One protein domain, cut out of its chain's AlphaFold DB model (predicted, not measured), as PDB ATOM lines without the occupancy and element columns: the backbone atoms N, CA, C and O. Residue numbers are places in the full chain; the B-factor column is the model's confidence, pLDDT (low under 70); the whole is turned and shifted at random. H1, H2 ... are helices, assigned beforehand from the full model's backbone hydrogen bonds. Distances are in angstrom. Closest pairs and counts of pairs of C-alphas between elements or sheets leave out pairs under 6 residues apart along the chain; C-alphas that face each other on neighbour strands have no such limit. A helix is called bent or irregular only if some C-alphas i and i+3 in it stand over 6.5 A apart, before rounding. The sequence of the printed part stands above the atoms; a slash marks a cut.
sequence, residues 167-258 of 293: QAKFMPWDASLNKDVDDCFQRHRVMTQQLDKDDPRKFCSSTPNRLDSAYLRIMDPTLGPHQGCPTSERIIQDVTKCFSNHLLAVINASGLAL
ATOM      1  N   GLN A 167      24.590 -14.814 -36.779       44.25
ATOM      2  CA  GLN A 167      24.010 -16.136 -37.069       44.25
ATOM      3  C   GLN A 167      23.536 -16.922 -35.849       44.25
ATOM      4  O   GLN A 167      22.959 -17.995 -36.017       44.25
ATOM      5  N   ALA A 168      23.655 -16.364 -34.648       50.31
ATOM      6  CA  ALA A 168      23.146 -16.969 -33.422       50.31
ATOM      7  C   ALA A 168      21.600 -16.927 -33.311       50.31
ATOM      8  O   ALA A 168      21.022 -16.958 -32.236       50.31
ATOM      9  N   LYS A 169      20.889 -16.882 -34.448       54.50
ATOM     10  CA  LYS A 169      19.419 -16.791 -34.528       54.50
ATOM     11  C   LYS A 169      18.698 -18.091 -34.166       54.50
ATOM     12  O   LYS A 169      17.473 -18.097 -34.099       54.50
ATOM     13  N   PHE A 170      19.444 -19.176 -33.966       58.91
ATOM     14  CA  PHE A 170      18.928 -20.464 -33.493       58.91
ATOM     15  C   PHE A 170      19.323 -20.778 -32.048       58.91
ATOM     16  O   PHE A 170      18.935 -21.825 -31.543       58.91
ATOM     17  N   MET A 171      20.050 -19.877 -31.384       69.19
ATOM     18  CA  MET A 171      20.303 -19.952 -29.952       69.19
ATOM     19  C   MET A 171      19.368 -18.944 -29.281       69.19
ATOM     20  O   MET A 171      19.603 -17.743 -29.413       69.19
ATOM     21  N   PRO A 172      18.308 -19.384 -28.575       69.94
ATOM     22  CA  PRO A 172      17.404 -18.464 -27.880       69.94
ATOM     23  C   PRO A 172      18.161 -17.528 -26.931       69.94
ATOM     24  O   PRO A 172      17.825 -16.355 -26.810       69.94
ATOM     25  N   TRP A 173      19.243 -18.036 -26.333       79.12
ATOM     26  CA  TRP A 173      20.142 -17.282 -25.465       79.12
ATOM     27  C   TRP A 173      20.807 -16.082 -26.164       79.12
ATOM     28  O   TRP A 173      20.862 -14.984 -25.614       79.12
ATOM     29  N   ASP A 174      21.227 -16.259 -27.418       73.06
ATOM     30  CA  ASP A 174      21.934 -15.234 -28.193       73.06
ATOM     31  C   ASP A 174      20.997 -14.311 -28.991       73.06
ATOM     32  O   ASP A 174      21.466 -13.383 -29.652       73.06
ATOM     33  N   ALA A 175      19.679 -14.540 -28.949       70.06
ATOM     34  CA  ALA A 175      18.702 -13.715 -29.653       70.06
ATOM     35  C   ALA A 175      18.496 -12.363 -28.953       70.06
ATOM     36  O   ALA A 175      18.891 -11.319 -29.476       70.06
ATOM     37  N   SER A 176      17.865 -12.364 -27.779       82.06
ATOM     38  CA  SER A 176      17.772 -11.175 -26.927       82.06
ATOM     39  C   SER A 176      17.944 -11.440 -25.435       82.06
ATOM     40  O   SER A 176      18.235 -10.494 -24.707       82.06
ATOM     41  N   LEU A 177      17.893 -12.701 -24.993       87.00
ATOM     42  CA  LEU A 177      18.102 -13.068 -23.589       87.00
ATOM     43  C   LEU A 177      19.455 -12.593 -23.042       87.00
ATOM     44  O   LEU A 177      19.482 -11.989 -21.978       87.00
ATOM     45  N   ASN A 178      20.558 -12.759 -23.781       88.38
ATOM     46  CA  ASN A 178      21.877 -12.245 -23.380       88.38
ATOM     47  C   ASN A 178      21.852 -10.753 -23.030       88.38
ATOM     48  O   ASN A 178      22.408 -10.329 -22.017       88.38
ATOM     49  N   LYS A 179      21.185  -9.957 -23.872       88.06
ATOM     50  CA  LYS A 179      21.058  -8.518 -23.658       88.06
ATOM     51  C   LYS A 179      20.181  -8.215 -22.446       88.06
ATOM     52  O   LYS A 179      20.528  -7.337 -21.666       88.06
ATOM     53  N   ASP A 180      19.082  -8.944 -22.277       90.31
ATOM     54  CA  ASP A 180      18.182  -8.756 -21.140       90.31
ATOM     55  C   ASP A 180      18.907  -9.018 -19.808       90.31
ATOM     56  O   ASP A 180      18.756  -8.243 -18.857       90.31
ATOM     57  N   VAL A 181      19.746 -10.060 -19.754       92.44
ATOM     58  CA  VAL A 181      20.543 -10.398 -18.567       92.44
ATOM     59  C   VAL A 181      21.638  -9.358 -18.314       92.44
ATOM     60  O   VAL A 181      21.782  -8.923 -17.169       92.44
ATOM     61  N   ASP A 182      22.365  -8.895 -19.338       93.56
ATOM     62  CA  ASP A 182      23.372  -7.832 -19.162       93.56
ATOM     63  C   ASP A 182      22.722  -6.506 -18.728       93.56
ATOM     64  O   ASP A 182      23.150  -5.898 -17.747       93.56
ATOM     65  N   ASP A 183      21.613  -6.094 -19.348       93.75
ATOM     66  CA  ASP A 183      20.871  -4.889 -18.954       93.75
ATOM     67  C   ASP A 183      20.324  -5.013 -17.510       93.75
ATOM     68  O   ASP A 183      20.252  -4.032 -16.758       93.75
ATOM     69  N   CYS A 184      19.940  -6.219 -17.077       94.25
ATOM     70  CA  CYS A 184      19.579  -6.501 -15.686       94.25
ATOM     71  C   CYS A 184      20.784  -6.381 -14.742       94.25
ATOM     72  O   CYS A 184      20.687  -5.730 -13.695       94.25
ATOM     73  N   PHE A 185      21.927  -6.949 -15.127       95.94
ATOM     74  CA  PHE A 185      23.177  -6.848 -14.384       95.94
ATOM     75  C   PHE A 185      23.619  -5.391 -14.215       95.94
ATOM     76  O   PHE A 185      23.916  -4.973 -13.092       95.94
ATOM     77  N   GLN A 186      23.596  -4.582 -15.279       96.38
ATOM     78  CA  GLN A 186      23.975  -3.169 -15.198       96.38
ATOM     79  C   GLN A 186      23.058  -2.390 -14.246       96.38
ATOM     80  O   GLN A 186      23.550  -1.598 -13.439       96.38
ATOM     81  N   ARG A 187      21.742  -2.648 -14.260       96.06
ATOM     82  CA  ARG A 187      20.801  -2.027 -13.309       96.06
ATOM     83  C   ARG A 187      21.133  -2.385 -11.860       96.06
ATOM     84  O   ARG A 187      21.247  -1.487 -11.027       96.06
ATOM     85  N   HIS A 188      21.360  -3.663 -11.561       95.50
ATOM     86  CA  HIS A 188      21.734  -4.104 -10.212       95.50
ATOM     87  C   HIS A 188      23.086  -3.537  -9.767       95.50
ATOM     88  O   HIS A 188      23.251  -3.134  -8.614       95.50
ATOM     89  N   ARG A 189      24.050  -3.444 -10.685       96.44
ATOM     90  CA  ARG A 189      25.358  -2.832 -10.435       96.44
ATOM     91  C   ARG A 189      25.238  -1.361 -10.042       96.44
ATOM     92  O   ARG A 189      25.903  -0.945  -9.097       96.44
ATOM     93  N   VAL A 190      24.390  -0.589 -10.724       96.75
ATOM     94  CA  VAL A 190      24.137   0.822 -10.379       96.75
ATOM     95  C   VAL A 190      23.443   0.930  -9.019       96.75
ATOM     96  O   VAL A 190      23.900   1.679  -8.159       96.75
ATOM     97  N   MET A 191      22.402   0.128  -8.774       96.19
ATOM     98  CA  MET A 191      21.646   0.160  -7.510       96.19
ATOM     99  C   MET A 191      22.486  -0.237  -6.290       96.19
ATOM    100  O   MET A 191      22.242   0.233  -5.184       96.19
ATOM    101  N   THR A 192      23.496  -1.086  -6.482       96.69
ATOM    102  CA  THR A 192      24.370  -1.576  -5.404       96.69
ATOM    103  C   THR A 192      25.731  -0.881  -5.366       96.69
ATOM    104  O   THR A 192      26.625  -1.293  -4.624       96.69
ATOM    105  N   GLN A 193      25.908   0.202  -6.132       95.88
ATOM    106  CA  GLN A 193      27.192   0.894  -6.252       95.88
ATOM    107  C   GLN A 193      27.706   1.420  -4.902       95.88
ATOM    108  O   GLN A 193      28.915   1.359  -4.654       95.88
ATOM    109  N   GLN A 194      26.792   1.889  -4.046       96.06
ATOM    110  CA  GLN A 194      27.088   2.474  -2.734       96.06
ATOM    111  C   GLN A 194      27.412   1.445  -1.644       96.06
ATOM    112  O   GLN A 194      27.924   1.831  -0.600       96.06
ATOM    113  N   LEU A 195      27.133   0.156  -1.864       96.31
ATOM    114  CA  LEU A 195      27.486  -0.885  -0.897       96.31
ATOM    115  C   LEU A 195      29.007  -1.038  -0.800       96.31
ATOM    116  O   LEU A 195      29.732  -0.742  -1.756       96.31
ATOM    117  N   ASP A 196      29.499  -1.562   0.316       96.00
ATOM    118  CA  ASP A 196      30.921  -1.856   0.470       96.00
ATOM    119  C   ASP A 196      31.409  -2.881  -0.557       96.00
ATOM    120  O   ASP A 196      30.652  -3.701  -1.080       96.00
ATOM    121  N   LYS A 197      32.707  -2.834  -0.874       91.31
ATOM    122  CA  LYS A 197      33.321  -3.690  -1.905       91.31
ATOM    123  C   LYS A 197      33.099  -5.186  -1.652       91.31
ATOM    124  O   LYS A 197      33.055  -5.943  -2.624       91.31
ATOM    125  N   ASP A 198      32.985  -5.575  -0.389       92.62
ATOM    126  CA  ASP A 198      32.865  -6.963   0.050       92.62
ATOM    127  C   ASP A 198      31.457  -7.301   0.570       92.62
ATOM    128  O   ASP A 198      31.242  -8.404   1.065       92.62
ATOM    129  N   ASP A 199      30.477  -6.394   0.417       94.50
ATOM    130  CA  ASP A 199      29.078  -6.707   0.730       94.50
ATOM    131  C   ASP A 199      28.583  -7.807  -0.231       94.50
ATOM    132  O   ASP A 199      28.671  -7.643  -1.457       94.50
ATOM    133  N   PRO A 200      28.035  -8.923   0.285       91.56
ATOM    134  CA  PRO A 200      27.583 -10.038  -0.541       91.56
ATOM    135  C   PRO A 200      26.464  -9.645  -1.511       91.56
ATOM    136  O   PRO A 200      26.285 -10.311  -2.523       91.56
ATOM    137  N   ARG A 201      25.722  -8.562  -1.261       93.00
ATOM    138  CA  ARG A 201      24.652  -8.057  -2.135       93.00
ATOM    139  C   ARG A 201      25.178  -7.166  -3.255       93.00
ATOM    140  O   ARG A 201      24.414  -6.824  -4.152       93.00
ATOM    141  N   LYS A 202      26.462  -6.795  -3.246       95.38
ATOM    142  CA  LYS A 202      27.035  -5.934  -4.281       95.38
ATOM    143  C   LYS A 202      27.173  -6.673  -5.609       95.38
ATOM    144  O   LYS A 202      27.694  -7.789  -5.683       95.38
ATOM    145  N   PHE A 203      26.738  -6.024  -6.682       96.62
ATOM    146  CA  PHE A 203      26.957  -6.476  -8.051       96.62
ATOM    147  C   PHE A 203      28.219  -5.813  -8.597       96.62
ATOM    148  O   PHE A 203      28.361  -4.590  -8.571       96.62
ATOM    149  N   CYS A 204      29.182  -6.619  -9.047       93.38
ATOM    150  CA  CYS A 204      30.511  -6.124  -9.380       93.38
ATOM    151  C   CYS A 204      31.121  -6.862 -10.572       93.38
ATOM    152  O   CYS A 204      31.166  -8.085 -10.591       93.38
ATOM    153  N   SER A 205      31.661  -6.102 -11.524       94.62
ATOM    154  CA  SER A 205      32.386  -6.607 -12.696       94.62
ATOM    155  C   SER A 205      33.909  -6.461 -12.577       94.62
ATOM    156  O   SER A 205      34.607  -6.500 -13.583       94.62
ATOM    157  N   SER A 206      34.449  -6.224 -11.372       93.19
ATOM    158  CA  SER A 206      35.883  -5.932 -11.200       93.19
ATOM    159  C   SER A 206      36.786  -7.141 -11.439       93.19
ATOM    160  O   SER A 206      37.963  -6.972 -11.734       93.19
ATOM    161  N   THR A 207      36.263  -8.352 -11.240       93.44
ATOM    162  CA  THR A 207      36.976  -9.610 -11.480       93.44
ATOM    163  C   THR A 207      36.031 -10.617 -12.138       93.44
ATOM    164  O   THR A 207      34.829 -10.566 -11.858       93.44
ATOM    165  N   PRO A 208      36.543 -11.557 -12.954       94.00
ATOM    166  CA  PRO A 208      35.720 -12.586 -13.590       94.00
ATOM    167  C   PRO A 208      34.856 -13.372 -12.594       94.00
ATOM    168  O   PRO A 208      33.662 -13.510 -12.812       94.00
ATOM    169  N   ASN A 209      35.409 -13.770 -11.444       93.00
ATOM    170  CA  ASN A 209      34.659 -14.520 -10.426       93.00
ATOM    171  C   ASN A 209      33.501 -13.712  -9.812       93.00
ATOM    172  O   ASN A 209      32.452 -14.263  -9.488       93.00
ATOM    173  N   ARG A 210      33.679 -12.394  -9.628       93.06
ATOM    174  CA  ARG A 210      32.613 -11.519  -9.108       93.06
ATOM    175  C   ARG A 210      31.530 -11.277 -10.156       93.06
ATOM    176  O   ARG A 210      30.358 -11.209  -9.798       93.06
ATOM    177  N   LEU A 211      31.933 -11.174 -11.422       94.44
ATOM    178  CA  LEU A 211      31.018 -11.060 -12.550       94.44
ATOM    179  C   LEU A 211      30.165 -12.326 -12.672       94.44
ATOM    180  O   LEU A 211      28.943 -12.231 -12.678       94.44
ATOM    181  N   ASP A 212      30.800 -13.496 -12.669       93.94
ATOM    182  CA  ASP A 212      30.138 -14.799 -12.735       93.94
ATOM    183  C   ASP A 212      29.131 -14.986 -11.589       93.94
ATOM    184  O   ASP A 212      27.940 -15.190 -11.817       93.94
ATOM    185  N   SER A 213      29.558 -14.749 -10.343       94.25
ATOM    186  CA  SER A 213      28.666 -14.781  -9.175       94.25
ATOM    187  C   SER A 213      27.489 -13.797  -9.276       94.25
ATOM    188  O   SER A 213      26.396 -14.069  -8.778       94.25
ATOM    189  N   ALA A 214      27.676 -12.634  -9.901       94.81
ATOM    190  CA  ALA A 214      26.595 -11.682 -10.123       94.81
ATOM    191  C   ALA A 214      25.581 -12.190 -11.161       94.81
ATOM    192  O   ALA A 214      24.379 -12.135 -10.906       94.81
ATOM    193  N   TYR A 215      26.053 -12.732 -12.282       94.75
ATOM    194  CA  TYR A 215      25.198 -13.326 -13.309       94.75
ATOM    195  C   TYR A 215      24.421 -14.542 -12.785       94.75
ATOM    196  O   TYR A 215      23.209 -14.619 -12.985       94.75
ATOM    197  N   LEU A 216      25.074 -15.434 -12.034       93.81
ATOM    198  CA  LEU A 216      24.427 -16.601 -11.425       93.81
ATOM    199  C   LEU A 216      23.291 -16.214 -10.473       93.81
ATOM    200  O   LEU A 216      22.249 -16.857 -10.480       93.81
ATOM    201  N   ARG A 217      23.453 -15.136  -9.697       94.06
ATOM    202  CA  ARG A 217      22.390 -14.636  -8.808       94.06
ATOM    203  C   ARG A 217      21.194 -14.069  -9.562       94.06
ATOM    204  O   ARG A 217      20.077 -14.184  -9.083       94.06
ATOM    205  N   ILE A 218      21.415 -13.442 -10.717       93.94
ATOM    206  CA  ILE A 218      20.328 -12.900 -11.549       93.94
ATOM    207  C   ILE A 218      19.512 -14.028 -12.191       93.94
ATOM    208  O   ILE A 218      18.299 -13.900 -12.346       93.94
ATOM    209  N   MET A 219      20.182 -15.127 -12.537       90.69
ATOM    210  CA  MET A 219      19.594 -16.306 -13.173       90.69
ATOM    211  C   MET A 219      19.167 -17.390 -12.172       90.69
ATOM    212  O   MET A 219      18.834 -18.499 -12.588       90.69
ATOM    213  N   ASP A 220      19.197 -17.108 -10.867       89.44
ATOM    214  CA  ASP A 220      18.932 -18.112  -9.841       89.44
ATOM    215  C   ASP A 220      17.466 -18.593  -9.926       89.44
ATOM    216  O   ASP A 220      16.538 -17.801  -9.718       89.44
ATOM    217  N   PRO A 221      17.223 -19.888 -10.211       83.81
ATOM    218  CA  PRO A 221      15.872 -20.419 -10.359       83.81
ATOM    219  C   PRO A 221      15.062 -20.359  -9.057       83.81
ATOM    220  O   PRO A 221      13.831 -20.391  -9.102       83.81
ATOM    221  N   THR A 222      15.721 -20.253  -7.897       87.75
ATOM    222  CA  THR A 222      15.054 -20.176  -6.590       87.75
ATOM    223  C   THR A 222      14.312 -18.857  -6.368       87.75
ATOM    224  O   THR A 222      13.398 -18.812  -5.547       87.75
ATOM    225  N   LEU A 223      14.622 -17.814  -7.149       82.56
ATOM    226  CA  LEU A 223      13.874 -16.550  -7.158       82.56
ATOM    227  C   LEU A 223      12.441 -16.736  -7.693       82.56
ATOM    228  O   LEU A 223      11.546 -15.940  -7.418       82.56
ATOM    229  N   GLY A 224      12.197 -17.814  -8.437       78.19
ATOM    230  CA  GLY A 224      10.913 -18.101  -9.058       78.19
ATOM    231  C   GLY A 224      10.768 -17.491 -10.461       78.19
ATOM    232  O   GLY A 224      11.575 -16.668 -10.898       78.19
ATOM    233  N   PRO A 225       9.712 -17.886 -11.196       70.81
ATOM    234  CA  PRO A 225       9.613 -17.710 -12.652       70.81
ATOM    235  C   PRO A 225       9.552 -16.254 -13.142       70.81
ATOM    236  O   PRO A 225       9.822 -15.991 -14.315       70.81
ATOM    237  N   HIS A 226       9.207 -15.313 -12.259       76.75
ATOM    238  CA  HIS A 226       9.014 -13.896 -12.590       76.75
ATOM    239  C   HIS A 226       9.950 -12.944 -11.832       76.75
ATOM    240  O   HIS A 226       9.812 -11.732 -11.976       76.75
ATOM    241  N   GLN A 227      10.870 -13.462 -11.012       78.06
ATOM    242  CA  GLN A 227      11.778 -12.623 -10.216       78.06
ATOM    243  C   GLN A 227      13.235 -12.692 -10.692       78.06
ATOM    244  O   GLN A 227      13.994 -11.759 -10.438       78.06
ATOM    245  N   GLY A 228      13.620 -13.754 -11.408       83.75
ATOM    246  CA  GLY A 228      14.907 -13.834 -12.102       83.75
ATOM    247  C   GLY A 228      14.918 -13.085 -13.440       83.75
ATOM    248  O   GLY A 228      13.882 -12.649 -13.952       83.75
ATOM    249  N   CYS A 229      16.104 -12.955 -14.033       89.62
ATOM    250  CA  CYS A 229      16.269 -12.489 -15.408       89.62
ATOM    251  C   CYS A 229      17.131 -13.491 -16.198       89.62
ATOM    252  O   CYS A 229      18.209 -13.849 -15.725       89.62
ATOM    253  N   PRO A 230      16.687 -13.937 -17.386       88.44
ATOM    254  CA  PRO A 230      15.460 -13.535 -18.074       88.44
ATOM    255  C   PRO A 230      14.209 -14.165 -17.442       88.44
ATOM    256  O   PRO A 230      14.280 -15.218 -16.816       88.44
ATOM    257  N   THR A 231      13.049 -13.521 -17.604       87.31
ATOM    258  CA  THR A 231      11.775 -14.089 -17.134       87.31
ATOM    259  C   THR A 231      11.357 -15.274 -18.004       87.31
ATOM    260  O   THR A 231      11.725 -15.355 -19.179       87.31
ATOM    261  N   SER A 232      10.537 -16.177 -17.459       84.31
ATOM    262  CA  SER A 232       9.999 -17.322 -18.211       84.31
ATOM    263  C   SER A 232       9.268 -16.899 -19.494       84.31
ATOM    264  O   SER A 232       9.488 -17.484 -20.553       84.31
ATOM    265  N   GLU A 233       8.465 -15.834 -19.434       85.69
ATOM    266  CA  GLU A 233       7.771 -15.252 -20.592       85.69
ATOM    267  C   GLU A 233       8.743 -14.817 -21.690       85.69
ATOM    268  O   GLU A 233       8.513 -15.068 -22.876       85.69
ATOM    269  N   ARG A 234       9.862 -14.202 -21.297       88.00
ATOM    270  CA  ARG A 234      10.875 -13.722 -22.231       88.00
ATOM    271  C   ARG A 234      11.640 -14.870 -22.881       88.00
ATOM    272  O   ARG A 234      11.871 -14.842 -24.089       88.00
ATOM    273  N   ILE A 235      11.956 -15.905 -22.102       87.50
ATOM    274  CA  ILE A 235      12.553 -17.150 -22.601       87.50
ATOM    275  C   ILE A 235      11.636 -17.792 -23.645       87.50
ATOM    276  O   ILE A 235      12.089 -18.109 -24.744       87.50
ATOM    277  N   ILE A 236      10.343 -17.940 -23.337       85.88
ATOM    278  CA  ILE A 236       9.359 -18.522 -24.260       85.88
ATOM    279  C   ILE A 236       9.286 -17.706 -25.551       85.88
ATOM    280  O   ILE A 236       9.337 -18.282 -26.634       85.88
ATOM    281  N   GLN A 237       9.227 -16.376 -25.457       86.19
ATOM    282  CA  GLN A 237       9.182 -15.503 -26.628       86.19
ATOM    283  C   GLN A 237      10.382 -15.714 -27.567       86.19
ATOM    284  O   GLN A 237      10.193 -15.823 -28.783       86.19
ATOM    285  N   ASP A 238      11.599 -15.790 -27.026       84.19
ATOM    286  CA  ASP A 238      12.811 -15.976 -27.830       84.19
ATOM    287  C   ASP A 238      12.904 -17.391 -28.408       84.19
ATOM    288  O   ASP A 238      13.229 -17.548 -29.587       84.19
ATOM    289  N   VAL A 239      12.503 -18.415 -27.647       81.69
ATOM    290  CA  VAL A 239      12.360 -19.791 -28.153       81.69
ATOM    291  C   VAL A 239      11.359 -19.830 -29.313       81.69
ATOM    292  O   VAL A 239      11.687 -20.321 -30.393       81.69
ATOM    293  N   THR A 240      10.166 -19.252 -29.157       81.38
ATOM    294  CA  THR A 240       9.161 -19.183 -30.228       81.38
ATOM    295  C   THR A 240       9.694 -18.432 -31.446       81.38
ATOM    296  O   THR A 240       9.515 -18.873 -32.578       81.38
ATOM    297  N   LYS A 241      10.418 -17.326 -31.260       78.75
ATOM    298  CA  LYS A 241      11.010 -16.580 -32.376       78.75
ATOM    299  C   LYS A 241      12.046 -17.411 -33.146       78.75
ATOM    300  O   LYS A 241      12.024 -17.409 -34.381       78.75
ATOM    301  N   CYS A 242      12.903 -18.146 -32.433       74.81
ATOM    302  CA  CYS A 242      13.887 -19.070 -33.003       74.81
ATOM    303  C   CYS A 242      13.231 -20.230 -33.766       74.81
ATOM    304  O   CYS A 242      13.602 -20.505 -34.908       74.81
ATOM    305  N   PHE A 243      12.239 -20.891 -33.174       72.50
ATOM    306  CA  PHE A 243      11.673 -22.124 -33.732       72.50
ATOM    307  C   PHE A 243      10.447 -21.924 -34.625       72.50
ATOM    308  O   PHE A 243      10.084 -22.841 -35.353       72.50
ATOM    309  N   SER A 244       9.825 -20.746 -34.631       76.69
ATOM    310  CA  SER A 244       8.749 -20.415 -35.569       76.69
ATOM    311  C   SER A 244       9.304 -19.637 -36.757       76.69
ATOM    312  O   SER A 244       9.537 -20.205 -37.819       76.69
ATOM    313  N   ASN A 245       9.581 -18.343 -36.591       69.44
ATOM    314  CA  ASN A 245       9.872 -17.454 -37.719       69.44
ATOM    315  C   ASN A 245      11.200 -17.782 -38.410       69.44
ATOM    316  O   ASN A 245      11.276 -17.772 -39.640       69.44
ATOM    317  N   HIS A 246      12.256 -18.070 -37.642       68.94
ATOM    318  CA  HIS A 246      13.565 -18.375 -38.223       68.94
ATOM    319  C   HIS A 246      13.605 -19.766 -38.858       68.94
ATOM    320  O   HIS A 246      14.165 -19.914 -39.945       68.94
ATOM    321  N   LEU A 247      12.955 -20.756 -38.244       67.00
ATOM    322  CA  LEU A 247      12.841 -22.095 -38.815       67.00
ATOM    323  C   LEU A 247      11.985 -22.108 -40.092       67.00
ATOM    324  O   LEU A 247      12.407 -22.672 -41.097       67.00
ATOM    325  N   LEU A 248      10.831 -21.433 -40.092       68.12
ATOM    326  CA  LEU A 248       9.981 -21.303 -41.280       68.12
ATOM    327  C   LEU A 248      10.702 -20.575 -42.421       68.12
ATOM    328  O   LEU A 248      10.574 -20.976 -43.573       68.12
ATOM    329  N   ALA A 249      11.502 -19.549 -42.118       67.62
ATOM    330  CA  ALA A 249      12.314 -18.872 -43.126       67.62
ATOM    331  C   ALA A 249      13.357 -19.806 -43.764       67.62
ATOM    332  O   ALA A 249      13.591 -19.725 -44.967       67.62
ATOM    333  N   VAL A 250      13.956 -20.712 -42.981       63.56
ATOM    334  CA  VAL A 250      14.868 -21.742 -43.502       63.56
ATOM    335  C   VAL A 250      14.121 -22.724 -44.399       63.56
ATOM    336  O   VAL A 250      14.581 -22.981 -45.508       63.56
ATOM    337  N   ILE A 251      12.960 -23.219 -43.961       62.25
ATOM    338  CA  ILE A 251      12.130 -24.142 -44.748       62.25
ATOM    339  C   ILE A 251      11.714 -23.496 -46.081       62.25
ATOM    340  O   ILE A 251      11.867 -24.106 -47.137       62.25
ATOM    341  N   ASN A 252      11.256 -22.241 -46.050       63.69
ATOM    342  CA  ASN A 252      10.829 -21.501 -47.242       63.69
ATOM    343  C   ASN A 252      11.974 -21.225 -48.226       63.69
ATOM    344  O   ASN A 252      11.734 -21.132 -49.424       63.69
ATOM    345  N   ALA A 253      13.212 -21.122 -47.742       62.84
ATOM    346  CA  ALA A 253      14.400 -20.984 -48.581       62.84
ATOM    347  C   ALA A 253      14.951 -22.338 -49.077       62.84
ATOM    348  O   ALA A 253      16.103 -22.414 -49.497       62.84
ATOM    349  N   SER A 254      14.168 -23.420 -48.969       53.84
ATOM    350  CA  SER A 254      14.601 -24.797 -49.259       53.84
ATOM    351  C   SER A 254      15.846 -25.227 -48.470       53.84
ATOM    352  O   SER A 254      16.598 -26.106 -48.889       53.84
ATOM    353  N   GLY A 255      16.074 -24.611 -47.311       46.16
ATOM    354  CA  GLY A 255      17.128 -24.998 -46.390       46.16
ATOM    355  C   GLY A 255      16.760 -26.278 -45.644       46.16
ATOM    356  O   GLY A 255      15.620 -26.472 -45.223       46.16
ATOM    357  N   LEU A 256      17.742 -27.154 -45.449       40.50
ATOM    358  CA  LEU A 256      17.570 -28.377 -44.674       40.50
ATOM    359  C   LEU A 256      17.634 -28.051 -43.172       40.50
ATOM    360  O   LEU A 256      18.676 -27.631 -42.671       40.50
ATOM    361  N   ALA A 257      16.536 -28.248 -42.444       42.12
ATOM    362  CA  ALA A 257      16.532 -28.195 -40.985       42.12
ATOM    363  C   ALA A 257      16.618 -29.619 -40.418       42.12
ATOM    364  O   ALA A 257      15.702 -30.422 -40.594       42.12
ATOM    365  N   LEU A 258      17.717 -29.943 -39.737       38.91
ATOM    366  CA  LEU A 258      17.855 -31.217 -39.031       38.91
ATOM    367  C   LEU A 258      16.995 -31.176 -37.756       38.91
ATOM    368  O   LEU A 258      17.194 -30.326 -36.887       38.91
TER     369      LEU A 258
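Overview. This is residues 167 to 258 of the 293 residues of an uncharacterized protein of Aphanomyces astaci (UniProt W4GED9). Two long helices, H1 and H3, run opposite ways and overlap only in part, H1 with residues 172 to 177 and H3 with residues 234 to 242, and together they make a long, loose rod. A shorter helix, H2, packs across H1 near residues 181 to 185, and residues 249 to 254 stick out beyond the overlap. The printed part has 92 residues with three named helices, H1, H2 and H3 along the chain, and no named strand; the class is all helix. It is loose, with a radius of gyration of the C-alphas of 17.0 A, and spans 57 by 26 by 19 A.

Arrangement. H1, residues 172 to 191, touches H2, residues 208 to 218, with residues 181 to 185 alone. Their closest C-alphas, those of Phe 185 and Tyr 215, are 6.9 A apart, and their lines are about perpendicular at 80 degrees. With residues 172 to 177 alone, H1 touches residues 234 to 242 of H3, residues 232 to 252. The closest C-alphas of H1 and H3, those of Pro 172 and Val 239, are 5.2 A apart, and the two run opposite ways at a shallow tilt of 29 degrees. H2 and H3 are apart. Every O i to N i+4 pair is within hydrogen-bond range in H2, against 12 of 16 in H1 and 15 of 17 in H3.

Along the chain. H1 begins at C-alpha 172 (17.404, -18.464, -27.880) and measures 27.9 A from first to last C-alpha. It has a kink of 35 degrees near residue 179 and is irregular, with C-alphas 175 and 178 7.2 A apart. H2 begins at C-alpha 208 (35.720, -12.586, -13.590) and measures 15.5 A. H3 measures 29.3 A and ends at C-alpha 252 (10.829, -21.501, -47.242).

Size, cuts and confidence. The two C-alphas farthest apart, those of Asp 196 and Ser 254, are 57.1 A apart. The printed part has no cut. Both links are long, with 16 residues between H1 and H2 and 13 between H2 and H3. Residues 249 to 254, of which 249 to 252 belong to H3, stand free. The mean pLDDT of the printed part is 82.2; residues 167 to 172 and 245 to 258 are under 70.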